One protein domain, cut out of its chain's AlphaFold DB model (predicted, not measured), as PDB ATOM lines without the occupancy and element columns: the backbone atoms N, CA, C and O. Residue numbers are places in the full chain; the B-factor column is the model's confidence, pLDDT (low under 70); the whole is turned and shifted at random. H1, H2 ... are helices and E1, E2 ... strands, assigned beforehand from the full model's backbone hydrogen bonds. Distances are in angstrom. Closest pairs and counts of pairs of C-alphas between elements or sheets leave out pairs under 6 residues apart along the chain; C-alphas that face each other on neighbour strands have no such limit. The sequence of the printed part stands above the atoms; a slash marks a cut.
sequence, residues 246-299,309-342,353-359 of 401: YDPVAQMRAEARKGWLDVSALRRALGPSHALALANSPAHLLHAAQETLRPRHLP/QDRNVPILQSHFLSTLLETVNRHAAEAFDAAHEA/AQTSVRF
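AT A GLANCE: This is residues 246 to 299, 309 to 342 and 353 to 359 of the 401 residues of an uncharacterized protein of Puccinia triticina (isolate 1-1 / race 1 (BBBD)) (UniProt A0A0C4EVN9). One long helix, H5, makes much of the length; H4 and strand E1 pack on it, and short helices H1, H2 and H3 cluster at one end, while residues 337 to 342 stick out at the other. The 95 printed residues, mostly helix, hold H1 to H5, then E1. The whole is loose, radius of gyration of the C-alphas 16.4 A, spanning 55 by 30 by 19 A.

IN THESE COORDINATES: Find C-alpha 248 at (110.794, 104.826, 96.069), where H1, residues 248 to 258, begins. Then come H2, 265 to 270, H3, 274 to 279, H4, 282 to 288, H5, 316 to 342, 39.1 A long, and E1, 356 to 359, ending at (121.113, 106.856, 79.377).

HOW THE PARTS SIT: Look first at H1: it touches H3, closest C-alphas Val 249 and Ala 277, 6.5 A. H5 touches H4 with residues 320 to 325 alone, closest C-alphas Leu 321 and Ala 283, 6.2 A. The closest C-alphas of H5 and E1, Ser 322 and Val 357, are 6.7 A apart. Each helix has every O i to N i+4 pair within hydrogen-bond range.

THE WHOLE: Cuts part C-alphas 299 and 309 by 27.8 A, and 342 and 353 by 18.5 A; pLDDT is under 70 at residues 342 and 353.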
ATOM      1  N   TYR A 246     113.936 104.041  91.257       93.31
ATOM      2  CA  TYR A 246     115.212 103.861  91.969       93.31
ATOM      3  C   TYR A 246     115.254 104.591  93.313       93.31
ATOM      4  O   TYR A 246     115.996 104.195  94.203       93.31
ATOM      5  N   ASP A 247     114.431 105.624  93.479       92.25
ATOM      6  CA  ASP A 247     114.104 106.266  94.747       92.25
ATOM      7  C   ASP A 247     112.591 106.112  95.009       92.25
ATOM      8  O   ASP A 247     111.773 106.929  94.550       92.25
ATOM      9  N   PRO A 248     112.187 105.064  95.746       91.62
ATOM     10  CA  PRO A 248     110.794 104.826  96.069       91.62
ATOM     11  C   PRO A 248     110.204 105.888  96.996       91.62
ATOM     12  O   PRO A 248     108.995 106.112  96.957       91.62
ATOM     13  N   VAL A 249     111.013 106.593  97.795       88.81
ATOM     14  CA  VAL A 249     110.519 107.673  98.660       88.81
ATOM     15  C   VAL A 249     110.052 108.843  97.800       88.81
ATOM     16  O   VAL A 249     108.945 109.364  97.994       88.81
ATOM     17  N   ALA A 250     110.849 109.244  96.808       88.19
ATOM     18  CA  ALA A 250     110.440 110.258  95.839       88.19
ATOM     19  C   ALA A 250     109.219 109.811  95.021       88.19
ATOM     20  O   ALA A 250     108.303 110.616  94.802       88.19
ATOM     21  N   GLN A 251     109.168 108.538  94.623       91.62
ATOM     22  CA  GLN A 251     108.041 107.978  93.876       91.62
ATOM     23  C   GLN A 251     106.751 107.975  94.700       91.62
ATOM     24  O   GLN A 251     105.734 108.493  94.243       91.62
ATOM     25  N   MET A 252     106.787 107.512  95.947       88.62
ATOM     26  CA  MET A 252     105.629 107.535  96.839       88.62
ATOM     27  C   MET A 252     105.126 108.958  97.095       88.62
ATOM     28  O   MET A 252     103.920 109.192  97.134       88.62
ATOM     29  N   ARG A 253     106.021 109.949  97.212       87.69
ATOM     30  CA  ARG A 253     105.613 111.364  97.298       87.69
ATOM     31  C   ARG A 253     104.925 111.831  96.013       87.69
ATOM     32  O   ARG A 253     103.974 112.610  96.083       87.69
ATOM     33  N   ALA A 254     105.395 111.391  94.847       86.69
ATOM     34  CA  ALA A 254     104.764 111.700  93.567       86.69
ATOM     35  C   ALA A 254     103.385 111.036  93.424       86.69
ATOM     36  O   ALA A 254     102.449 111.683  92.956       86.69
ATOM     37  N   GLU A 255     103.242 109.795  93.878       88.94
ATOM     38  CA  GLU A 255     101.979 109.055  93.898       88.94
ATOM     39  C   GLU A 255     100.985 109.642  94.902       88.94
ATOM     40  O   GLU A 255      99.813 109.809  94.575       88.94
ATOM     41  N   ALA A 256     101.446 110.053  96.086       87.94
ATOM     42  CA  ALA A 256     100.619 110.726  97.085       87.94
ATOM     43  C   ALA A 256     100.029 112.038  96.550       87.94
ATOM     44  O   ALA A 256      98.840 112.292  96.728       87.94
ATOM     45  N   ARG A 257     100.818 112.837  95.814       87.12
ATOM     46  CA  ARG A 257     100.318 114.055  95.142       87.12
ATOM     47  C   ARG A 257      99.245 113.760  94.091       87.12
ATOM     48  O   ARG A 257      98.399 114.613  93.842       87.12
ATOM     49  N   LYS A 258      99.278 112.573  93.480       86.69
ATOM     50  CA  LYS A 258      98.275 112.101  92.510       86.69
ATOM     51  C   LYS A 258      97.095 111.375  93.169       86.69
ATOM     52  O   LYS A 258      96.139 111.044  92.477       86.69
ATOM     53  N   GLY A 259      97.151 111.125  94.480       85.38
ATOM     54  CA  GLY A 259      96.147 110.346  95.210       85.38
ATOM     55  C   GLY A 259      96.200 108.840  94.931       85.38
ATOM     56  O   GLY A 259      95.194 108.160  95.091       85.38
ATOM     57  N   TRP A 260      97.340 108.312  94.474       84.38
ATOM     58  CA  TRP A 260      97.495 106.901  94.076       84.38
ATOM     59  C   TRP A 260      98.167 106.030  95.138       84.38
ATOM     60  O   TRP A 260      98.258 104.817  94.965       84.38
ATOM     61  N   LEU A 261      98.631 106.635  96.232       81.38
ATOM     62  CA  LEU A 261      99.449 105.968  97.244       81.38
ATOM     63  C   LEU A 261      98.787 104.702  97.814       81.38
ATOM     64  O   LEU A 261      99.464 103.693  97.991       81.38
ATOM     65  N   ASP A 262      97.474 104.750  98.049       78.06
ATOM     66  CA  ASP A 262      96.714 103.652  98.666       78.06
ATOM     67  C   ASP A 262      96.407 102.503  97.687       78.06
ATOM     68  O   ASP A 262      96.066 101.397  98.102       78.06
ATOM     69  N   VAL A 263      96.544 102.750  96.381       80.56
ATOM     70  CA  VAL A 263      96.296 101.768  95.310       80.56
ATOM     71  C   VAL A 263      97.607 101.179  94.782       80.56
ATOM     72  O   VAL A 263      97.642 100.046  94.293       80.56
ATOM     73  N   SER A 264      98.698 101.935  94.894       80.69
ATOM     74  CA  SER A 264     100.011 101.560  94.387       80.69
ATOM     75  C   SER A 264     100.533 100.276  95.033       80.69
ATOM     76  O   SER A 264     100.594 100.128  96.257       80.69
ATOM     77  N   ALA A 265     100.972  99.331  94.197       84.62
ATOM     78  CA  ALA A 265     101.652  98.129  94.668       84.62
ATOM     79  C   ALA A 265     102.991  98.452  95.353       84.62
ATOM     80  O   ALA A 265     103.406  97.702  96.234       84.62
ATOM     81  N   LEU A 266     103.615  99.590  95.020       85.00
ATOM     82  CA  LEU A 266     104.903 100.019  95.567       85.00
ATOM     83  C   LEU A 266     104.861 100.138  97.094       85.00
ATOM     84  O   LEU A 266     105.734  99.626  97.790       85.00
ATOM     85  N   ARG A 267     103.800 100.753  97.630       82.19
ATOM     86  CA  ARG A 267     103.629 100.930  99.077       82.19
ATOM     87  C   ARG A 267     103.426  99.603  99.808       82.19
ATOM     88  O   ARG A 267     103.871  99.461 100.942       82.19
ATOM     89  N   ARG A 268     102.770  98.633  99.168       84.06
ATOM     90  CA  ARG A 268     102.585  97.287  99.732       84.06
ATOM     91  C   ARG A 268     103.877  96.475  99.700       84.06
ATOM     92  O   ARG A 268     104.145  95.766 100.659       84.06
ATOM     93  N   ALA A 269     104.671  96.616  98.639       85.81
ATOM     94  CA  ALA A 269     105.936  95.904  98.475       85.81
ATOM     95  C   ALA A 269     107.020  96.383  99.454       85.81
ATOM     96  O   ALA A 269     107.737  95.568 100.020       85.81
ATOM     97  N   LEU A 270     107.117  97.695  99.688       84.62
ATOM     98  CA  LEU A 270     108.154  98.293 100.544       84.62
ATOM     99  C   LEU A 270     107.753  98.406 102.021       84.62
ATOM    100  O   LEU A 270     108.561  98.767 102.875       84.62
ATOM    101  N   GLY A 271     106.485  98.127 102.319       79.88
ATOM    102  CA  GLY A 271     105.933  98.179 103.661       79.88
ATOM    103  C   GLY A 271     105.499  99.577 104.133       79.88
ATOM    104  O   GLY A 271     105.623 100.595 103.438       79.88
ATOM    105  N   PRO A 272     104.933  99.646 105.353       77.69
ATOM    106  CA  PRO A 272     104.312 100.856 105.887       77.69
ATOM    107  C   PRO A 272     105.325 101.880 106.422       77.69
ATOM    108  O   PRO A 272     104.996 103.064 106.549       77.69
ATOM    109  N   SER A 273     106.559 101.475 106.722       83.69
ATOM    110  CA  SER A 273     107.570 102.368 107.294       83.69
ATOM    111  C   SER A 273     108.320 103.151 106.217       83.69
ATOM    112  O   SER A 273     108.643 102.624 105.156       83.69
ATOM    113  N   HIS A 274     108.615 104.423 106.495       82.19
ATOM    114  CA  HIS A 274     109.499 105.229 105.648       82.19
ATOM    115  C   HIS A 274     110.941 104.710 105.690       82.19
ATOM    116  O   HIS A 274     111.616 104.721 104.666       82.19
ATOM    117  N   ALA A 275     111.399 104.233 106.853       85.19
ATOM    118  CA  ALA A 275     112.740 103.677 107.010       85.19
ATOM    119  C   ALA A 275     112.923 102.426 106.140       85.19
ATOM    120  O   ALA A 275     113.892 102.340 105.399       85.19
ATOM    121  N   LEU A 276     111.932 101.526 106.127       85.06
ATOM    122  CA  LEU A 276     111.954 100.336 105.269       85.06
ATOM    123  C   LEU A 276     111.942 100.687 103.777       85.06
ATOM    124  O   LEU A 276     112.671 100.079 102.999       85.06
ATOM    125  N   ALA A 277     111.158 101.686 103.366       85.00
ATOM    126  CA  ALA A 277     111.158 102.133 101.973       85.00
ATOM    127  C   ALA A 277     112.520 102.702 101.543       85.00
ATOM    128  O   ALA A 277     112.929 102.524 100.400       85.00
ATOM    129  N   LEU A 278     113.223 103.368 102.459       85.19
ATOM    130  CA  LEU A 278     114.538 103.950 102.216       85.19
ATOM    131  C   LEU A 278     115.658 102.896 102.244       85.19
ATOM    132  O   LEU A 278     116.539 102.949 101.394       85.19
ATOM    133  N   ALA A 279     115.577 101.901 103.132       86.81
ATOM    134  CA  ALA A 279     116.494 100.758 103.156       86.81
ATOM    135  C   ALA A 279     116.432  99.936 101.856       86.81
ATOM    136  O   ALA A 279     117.441  99.426 101.389       86.81
ATOM    137  N   ASN A 280     115.255  99.869 101.233       86.69
ATOM    138  CA  ASN A 280     115.035  99.179  99.961       86.69
ATOM    139  C   ASN A 280     115.161 100.099  98.733       86.69
ATOM    140  O   ASN A 280     114.674  99.755  97.659       86.69
ATOM    141  N   SER A 281     115.749 101.291  98.876       89.94
ATOM    142  CA  SER A 281     115.932 102.244  97.778       89.94
ATOM    143  C   SER A 281     117.266 101.998  97.067       89.94
ATOM    144  O   SER A 281     118.310 102.294  97.657       89.94
ATOM    145  N   PRO A 282     117.281 101.529  95.802       91.19
ATOM    146  CA  PRO A 282     118.528 101.312  95.067       91.19
ATOM    147  C   PRO A 282     119.412 102.556  95.006       91.19
ATOM    148  O   PRO A 282     120.620 102.476  95.203       91.19
ATOM    149  N   ALA A 283     118.814 103.727  94.779       89.31
ATOM    150  CA  ALA A 283     119.565 104.970  94.687       89.31
ATOM    151  C   ALA A 283     120.153 105.388  96.042       89.31
ATOM    152  O   ALA A 283     121.245 105.948  96.094       89.31
ATOM    153  N   HIS A 284     119.458 105.094  97.147       89.94
ATOM    154  CA  HIS A 284     119.983 105.372  98.481       89.94
ATOM    155  C   HIS A 284     121.119 104.416  98.857       89.94
ATOM    156  O   HIS A 284     122.140 104.867  99.368       89.94
ATOM    157  N   LEU A 285     120.972 103.125  98.546       90.12
ATOM    158  CA  LEU A 285     122.007 102.116  98.771       90.12
ATOM    159  C   LEU A 285     123.273 102.417  97.962       90.12
ATOM    160  O   LEU A 285     124.364 102.410  98.521       90.12
ATOM    161  N   LEU A 286     123.130 102.757  96.678       89.81
ATOM    162  CA  LEU A 286     124.262 103.145  95.832       89.81
ATOM    163  C   LEU A 286     124.946 104.417  96.331       89.81
ATOM    164  O   LEU A 286     126.170 104.497  96.316       89.81
ATOM    165  N   HIS A 287     124.175 105.400  96.797       88.25
ATOM    166  CA  HIS A 287     124.747 106.617  97.361       88.25
ATOM    167  C   HIS A 287     125.505 106.348  98.669       88.25
ATOM    168  O   HIS A 287     126.599 106.871  98.855       88.25
ATOM    169  N   ALA A 288     124.957 105.516  99.557       87.38
ATOM    170  CA  ALA A 288     125.619 105.135 100.804       87.38
ATOM    171  C   ALA A 288     126.883 104.293 100.558       87.38
ATOM    172  O   ALA A 288     127.861 104.427 101.287       87.38
ATOM    173  N   ALA A 289     126.877 103.458  99.518       86.44
ATOM    174  CA  ALA A 289     127.996 102.601  99.150       86.44
ATOM    175  C   ALA A 289     129.008 103.271  98.204       86.44
ATOM    176  O   ALA A 289     129.957 102.620  97.789       86.44
ATOM    177  N   GLN A 290     128.850 104.551  97.848       84.62
ATOM    178  CA  GLN A 290     129.665 105.194  96.805       84.62
ATOM    179  C   GLN A 290     131.180 105.193  97.091       84.62
ATOM    180  O   GLN A 290     131.975 105.248  96.159       84.62
ATOM    181  N   GLU A 291     131.572 105.129  98.368       80.31
ATOM    182  CA  GLU A 291     132.974 105.125  98.811       80.31
ATOM    183  C   GLU A 291     133.557 103.708  98.929       80.31
ATOM    184  O   GLU A 291     134.770 103.524  98.874       80.31
ATOM    185  N   THR A 292     132.705 102.693  99.097       82.19
ATOM    186  CA  THR A 292     133.114 101.302  99.359       82.19
ATOM    187  C   THR A 292     132.886 100.378  98.164       82.19
ATOM    188  O   THR A 292     133.560  99.354  98.019       82.19
ATOM    189  N   LEU A 293     131.946 100.728  97.288       81.25
ATOM    190  CA  LEU A 293     131.547  99.930  96.142       81.25
ATOM    191  C   LEU A 293     132.597 100.018  95.035       81.25
ATOM    192  O   LEU A 293     132.756 101.038  94.370       81.25
ATOM    193  N   ARG A 294     133.285  98.901  94.795       77.19
ATOM    194  CA  ARG A 294     134.184  98.765  93.646       77.19
ATOM    195  C   ARG A 294     133.373  98.489  92.370       77.19
ATOM    196  O   ARG A 294     132.517  97.603  92.408       77.19
ATOM    197  N   PRO A 295     133.685  99.137  91.232       75.38
ATOM    198  CA  PRO A 295     132.970  98.925  89.969       75.38
ATOM    199  C   PRO A 295     132.991  97.482  89.472       75.38
ATOM    200  O   PRO A 295     132.060  97.070  88.805       75.38
ATOM    201  N   ARG A 296     133.998  96.690  89.858       73.50
ATOM    202  CA  ARG A 296     134.089  95.256  89.536       73.50
ATOM    203  C   ARG A 296     132.921  94.406  90.060       73.50
ATOM    204  O   ARG A 296     132.755  93.275  89.630       73.50
ATOM    205  N   HIS A 297     132.167  94.906  91.044       78.81
ATOM    206  CA  HIS A 297     130.973  94.232  91.565       78.81
ATOM    207  C   HIS A 297     129.688  94.705  90.866       78.81
ATOM    208  O   HIS A 297     128.599  94.233  91.190       78.81
ATOM    209  N   LEU A 298     129.796  95.669  89.950       82.69
ATOM    210  CA  LEU A 298     128.701  96.153  89.126       82.69
ATOM    211  C   LEU A 298     128.810  95.557  87.715       82.69
ATOM    212  O   LEU A 298     129.904  95.218  87.277       82.69
ATOM    213  N   PRO A 299     127.691  95.454  86.981       86.12
ATOM    214  CA  PRO A 299     127.723  95.063  85.577       86.12
ATOM    215  C   PRO A 299     128.536  96.054  84.736       86.12
ATOM    216  O   PRO A 299     128.344  97.268  84.858       86.12
ATOM    217  N   GLN A 309     107.734 111.172  78.257       76.75
ATOM    218  CA  GLN A 309     106.342 111.482  78.609       76.75
ATOM    219  C   GLN A 309     105.761 110.476  79.614       76.75
ATOM    220  O   GLN A 309     104.540 110.342  79.717       76.75
ATOM    221  N   ASP A 310     106.617 109.744  80.332       81.00
ATOM    222  CA  ASP A 310     106.163 108.788  81.335       81.00
ATOM    223  C   ASP A 310     105.400 109.516  82.453       81.00
ATOM    224  O   ASP A 310     105.907 110.411  83.135       81.00
ATOM    225  N   ARG A 311     104.123 109.152  82.597       81.75
ATOM    226  CA  ARG A 311     103.224 109.713  83.606       81.75
ATOM    227  C   ARG A 311     103.280 108.947  84.916       81.75
ATOM    228  O   ARG A 311     102.827 109.490  85.924       81.75
ATOM    229  N   ASN A 312     103.795 107.724  84.914       83.75
ATOM    230  CA  ASN A 312     103.835 106.847  86.074       83.75
ATOM    231  C   ASN A 312     105.127 107.078  86.850       83.75
ATOM    232  O   ASN A 312     105.063 107.403  88.040       83.75
ATOM    233  N   VAL A 313     106.270 107.019  86.163       87.69
ATOM    234  CA  VAL A 313     107.592 107.200  86.767       87.69
ATOM    235  C   VAL A 313     108.249 108.481  86.240       87.69
ATOM    236  O   VAL A 313     108.469 108.621  85.035       87.69
ATOM    237  N   PRO A 314     108.581 109.453  87.113       87.31
ATOM    238  CA  PRO A 314     109.282 110.662  86.700       87.31
ATOM    239  C   PRO A 314     110.654 110.343  86.093       87.31
ATOM    240  O   PRO A 314     111.441 109.623  86.701       87.31
ATOM    241  N   ILE A 315     110.990 110.975  84.964       86.88
ATOM    242  CA  ILE A 315     112.300 110.818  84.297       86.88
ATOM    243  C   ILE A 315     113.500 111.140  85.197       86.88
ATOM    244  O   ILE A 315     114.587 110.601  85.004       86.88
ATOM    245  N   LEU A 316     113.288 111.979  86.216       88.75
ATOM    246  CA  LEU A 316     114.312 112.333  87.194       88.75
ATOM    247  C   LEU A 316     114.879 111.103  87.921       88.75
ATOM    248  O   LEU A 316     116.041 111.128  88.295       88.75
ATOM    249  N   GLN A 317     114.092 110.033  88.075       90.88
ATOM    250  CA  GLN A 317     114.536 108.767  88.666       90.88
ATOM    251  C   GLN A 317     115.719 108.182  87.881       90.88
ATOM    252  O   GLN A 317     116.793 107.964  88.434       90.88
ATOM    253  N   SER A 318     115.538 107.994  86.574       91.19
ATOM    254  CA  SER A 318     116.568 107.441  85.689       91.19
ATOM    255  C   SER A 318     117.777 108.354  85.535       91.19
ATOM    256  O   SER A 318     118.905 107.870  85.526       91.19
ATOM    257  N   HIS A 319     117.563 109.672  85.476       89.88
ATOM    258  CA  HIS A 319     118.674 110.623  85.454       89.88
ATOM    259  C   HIS A 319     119.488 110.563  86.752       89.88
ATOM    260  O   HIS A 319     120.714 110.569  86.710       89.88
ATOM    261  N   PHE A 320     118.820 110.511  87.906       89.88
ATOM    262  CA  PHE A 320     119.493 110.451  89.200       89.88
ATOM    263  C   PHE A 320     120.347 109.186  89.329       89.88
ATOM    264  O   PHE A 320     121.503 109.280  89.734       89.88
ATOM    265  N   LEU A 321     119.824 108.030  88.906       91.25
ATOM    266  CA  LEU A 321     120.595 106.789  88.883       91.25
ATOM    267  C   LEU A 321     121.821 106.879  87.959       91.25
ATOM    268  O   LEU A 321     122.903 106.475  88.372       91.25
ATOM    269  N   SER A 322     121.673 107.431  86.746       90.81
ATOM    270  CA  SER A 322     122.802 107.617  85.814       90.81
ATOM    271  C   SER A 322     123.925 108.421  86.466       90.81
ATOM    272  O   SER A 322     125.073 107.989  86.489       90.81
ATOM    273  N   THR A 323     123.573 109.550  87.087       90.12
ATOM    274  CA  THR A 323     124.542 110.415  87.769       90.12
ATOM    275  C   THR A 323     125.217 109.712  88.952       90.12
ATOM    276  O   THR A 323     126.412 109.912  89.175       90.12
ATOM    277  N   LEU A 324     124.493 108.881  89.709       88.75
ATOM    278  CA  LEU A 324     125.081 108.104  90.805       88.75
ATOM    279  C   LEU A 324     126.099 107.080  90.293       88.75
ATOM    280  O   LEU A 324     127.204 107.021  90.822       88.75
ATOM    281  N   LEU A 325     125.771 106.327  89.242       88.81
ATOM    282  CA  LEU A 325     126.691 105.341  88.664       88.81
ATOM    283  C   LEU A 325     127.941 106.006  88.063       88.81
ATOM    284  O   LEU A 325     129.060 105.550  88.284       88.81
ATOM    285  N   GLU A 326     127.781 107.147  87.388       87.31
ATOM    286  CA  GLU A 326     128.906 107.967  86.915       87.31
ATOM    287  C   GLU A 326     129.786 108.483  88.064       87.31
ATOM    288  O   GLU A 326     130.999 108.633  87.911       87.31
ATOM    289  N   THR A 327     129.188 108.761  89.224       87.69
ATOM    290  CA  THR A 327     129.913 109.210  90.421       87.69
ATOM    291  C   THR A 327     130.718 108.067  91.038       87.69
ATOM    292  O   THR A 327     131.886 108.263  91.361       87.69
ATOM    293  N   VAL A 328     130.142 106.862  91.114       86.56
ATOM    294  CA  VAL A 328     130.851 105.644  91.550       86.56
ATOM    295  C   VAL A 328     132.055 105.362  90.649       86.56
ATOM    296  O   VAL A 328     133.154 105.127  91.146       86.56
ATOM    297  N   ASN A 329     131.888 105.467  89.326       85.69
ATOM    298  CA  ASN A 329     132.997 105.304  88.381       85.69
ATOM    299  C   ASN A 329     134.131 106.307  88.621       85.69
ATOM    300  O   ASN A 329     135.302 105.954  88.506       85.69
ATOM    301  N   ARG A 330     133.795 107.559  88.945       84.31
ATOM    302  CA  ARG A 330     134.790 108.604  89.201       84.31
ATOM    303  C   ARG A 330     135.593 108.322  90.465       84.31
ATOM    304  O   ARG A 330     136.813 108.392  90.419       84.31
ATOM    305  N   HIS A 331     134.922 107.953  91.554       83.56
ATOM    306  CA  HIS A 331     135.600 107.602  92.803       83.56
ATOM    307  C   HIS A 331     136.502 106.379  92.651       83.56
ATOM    308  O   HIS A 331     137.583 106.333  93.233       83.56
ATOM    309  N   ALA A 332     136.100 105.411  91.831       79.69
ATOM    310  CA  ALA A 332     136.942 104.264  91.537       79.69
ATOM    311  C   ALA A 332     138.194 104.628  90.727       79.69
ATOM    312  O   ALA A 332     139.265 104.098  91.013       79.69
ATOM    313  N   ALA A 333     138.076 105.540  89.758       79.00
ATOM    314  CA  ALA A 333     139.223 106.053  89.012       79.00
ATOM    315  C   ALA A 333     140.183 106.834  89.927       79.00
ATOM    316  O   ALA A 333     141.375 106.557  89.934       79.00
ATOM    317  N   GLU A 334     139.657 107.723  90.776       82.19
ATOM    318  CA  GLU A 334     140.454 108.474  91.761       82.19
ATOM    319  C   GLU A 334     141.187 107.539  92.741       82.19
ATOM    320  O   GLU A 334     142.357 107.754  93.056       82.19
ATOM    321  N   ALA A 335     140.522 106.475  93.207       78.00
ATOM    322  CA  ALA A 335     141.131 105.478  94.083       78.00
ATOM    323  C   ALA A 335     142.218 104.651  93.372       78.00
ATOM    324  O   ALA A 335     143.221 104.300  93.996       78.00
ATOM    325  N   PHE A 336     142.032 104.347  92.084       74.25
ATOM    326  CA  PHE A 336     143.030 103.666  91.262       74.25
ATOM    327  C   PHE A 336     144.266 104.544  91.037       74.25
ATOM    328  O   PHE A 336     145.381 104.085  91.276       74.25
ATOM    329  N   ASP A 337     144.075 105.811  90.666       77.94
ATOM    330  CA  ASP A 337     145.167 106.765  90.447       77.94
ATOM    331  C   ASP A 337     145.989 106.974  91.730       77.94
ATOM    332  O   ASP A 337     147.218 106.916  91.698       77.94
ATOM    333  N   ALA A 338     145.321 107.121  92.880       76.81
ATOM    334  CA  ALA A 338     145.982 107.256  94.179       76.81
ATOM    335  C   ALA A 338     146.789 106.004  94.573       76.81
ATOM    336  O   ALA A 338     147.881 106.116  95.135       76.81
ATOM    337  N   ALA A 339     146.273 104.806  94.277       72.38
ATOM    338  CA  ALA A 339     146.998 103.558  94.511       72.38
ATOM    339  C   ALA A 339     148.208 103.424  93.575       72.38
ATOM    340  O   ALA A 339     149.279 102.998  94.006       72.38
ATOM    341  N   HIS A 340     148.068 103.833  92.312       72.25
ATOM    342  CA  HIS A 340     149.147 103.746  91.334       72.25
ATOM    343  C   HIS A 340     150.277 104.752  91.604       72.25
ATOM    344  O   HIS A 340     151.447 104.419  91.417       72.25
ATOM    345  N   GLU A 341     149.948 105.948  92.106       72.56
ATOM    346  CA  GLU A 341     150.930 106.939  92.563       72.56
ATOM    347  C   GLU A 341     151.722 106.440  93.788       72.56
ATOM    348  O   GLU A 341     152.921 106.705  93.904       72.56
ATOM    349  N   ALA A 342     151.084 105.664  94.672       69.88
ATOM    350  CA  ALA A 342     151.740 105.047  95.825       69.88
ATOM    351  C   ALA A 342     152.641 103.850  95.445       69.88
ATOM    352  O   ALA A 342     153.725 103.701  96.013       69.88
ATOM    353  N   ALA A 353     138.618  99.273  86.487       66.12
ATOM    354  CA  ALA A 353     137.319  98.699  86.156       66.12
ATOM    355  C   ALA A 353     136.279  99.831  86.124       66.12
ATOM    356  O   ALA A 353     136.094 100.528  87.123       66.12
ATOM    357  N   GLN A 354     135.631 100.041  84.979       72.25
ATOM    358  CA  GLN A 354     134.691 101.137  84.769       72.25
ATOM    359  C   GLN A 354     133.382 100.591  84.209       72.25
ATOM    360  O   GLN A 354     133.378  99.854  83.228       72.25
ATOM    361  N   THR A 355     132.261 101.000  84.803       74.50
ATOM    362  CA  THR A 355     130.941 100.654  84.268       74.50
ATOM    363  C   THR A 355     130.552 101.630  83.157       74.50
ATOM    364  O   THR A 355     130.502 102.843  83.358       74.50
ATOM    365  N   SER A 356     130.263 101.128  81.960       80.12
ATOM    366  CA  SER A 356     129.725 101.926  80.859       80.12
ATOM    367  C   SER A 356     128.244 102.199  81.110       80.12
ATOM    368  O   SER A 356     127.414 101.295  81.030       80.12
ATOM    369  N   VAL A 357     127.901 103.446  81.434       79.31
ATOM    370  CA  VAL A 357     126.517 103.859  81.701       79.31
ATOM    371  C   VAL A 357     125.987 104.635  80.503       79.31
ATOM    372  O   VAL A 357     126.502 105.696  80.155       79.31
ATOM    373  N   ARG A 358     124.923 104.126  79.877       82.94
ATOM    374  CA  ARG A 358     124.248 104.775  78.750       82.94
ATOM    375  C   ARG A 358     122.809 105.102  79.125       82.94
ATOM    376  O   ARG A 358     121.980 104.209  79.279       82.94
ATOM    377  N   PHE A 359     122.489 106.389  79.218       80.88
ATOM    378  CA  PHE A 359     121.113 106.856  79.377       80.88
ATOM    379  C   PHE A 359     120.509 107.225  78.019       80.88
ATOM    380  O   PHE A 359     121.037 108.082  77.309       80.88
TER     381      PHE A 359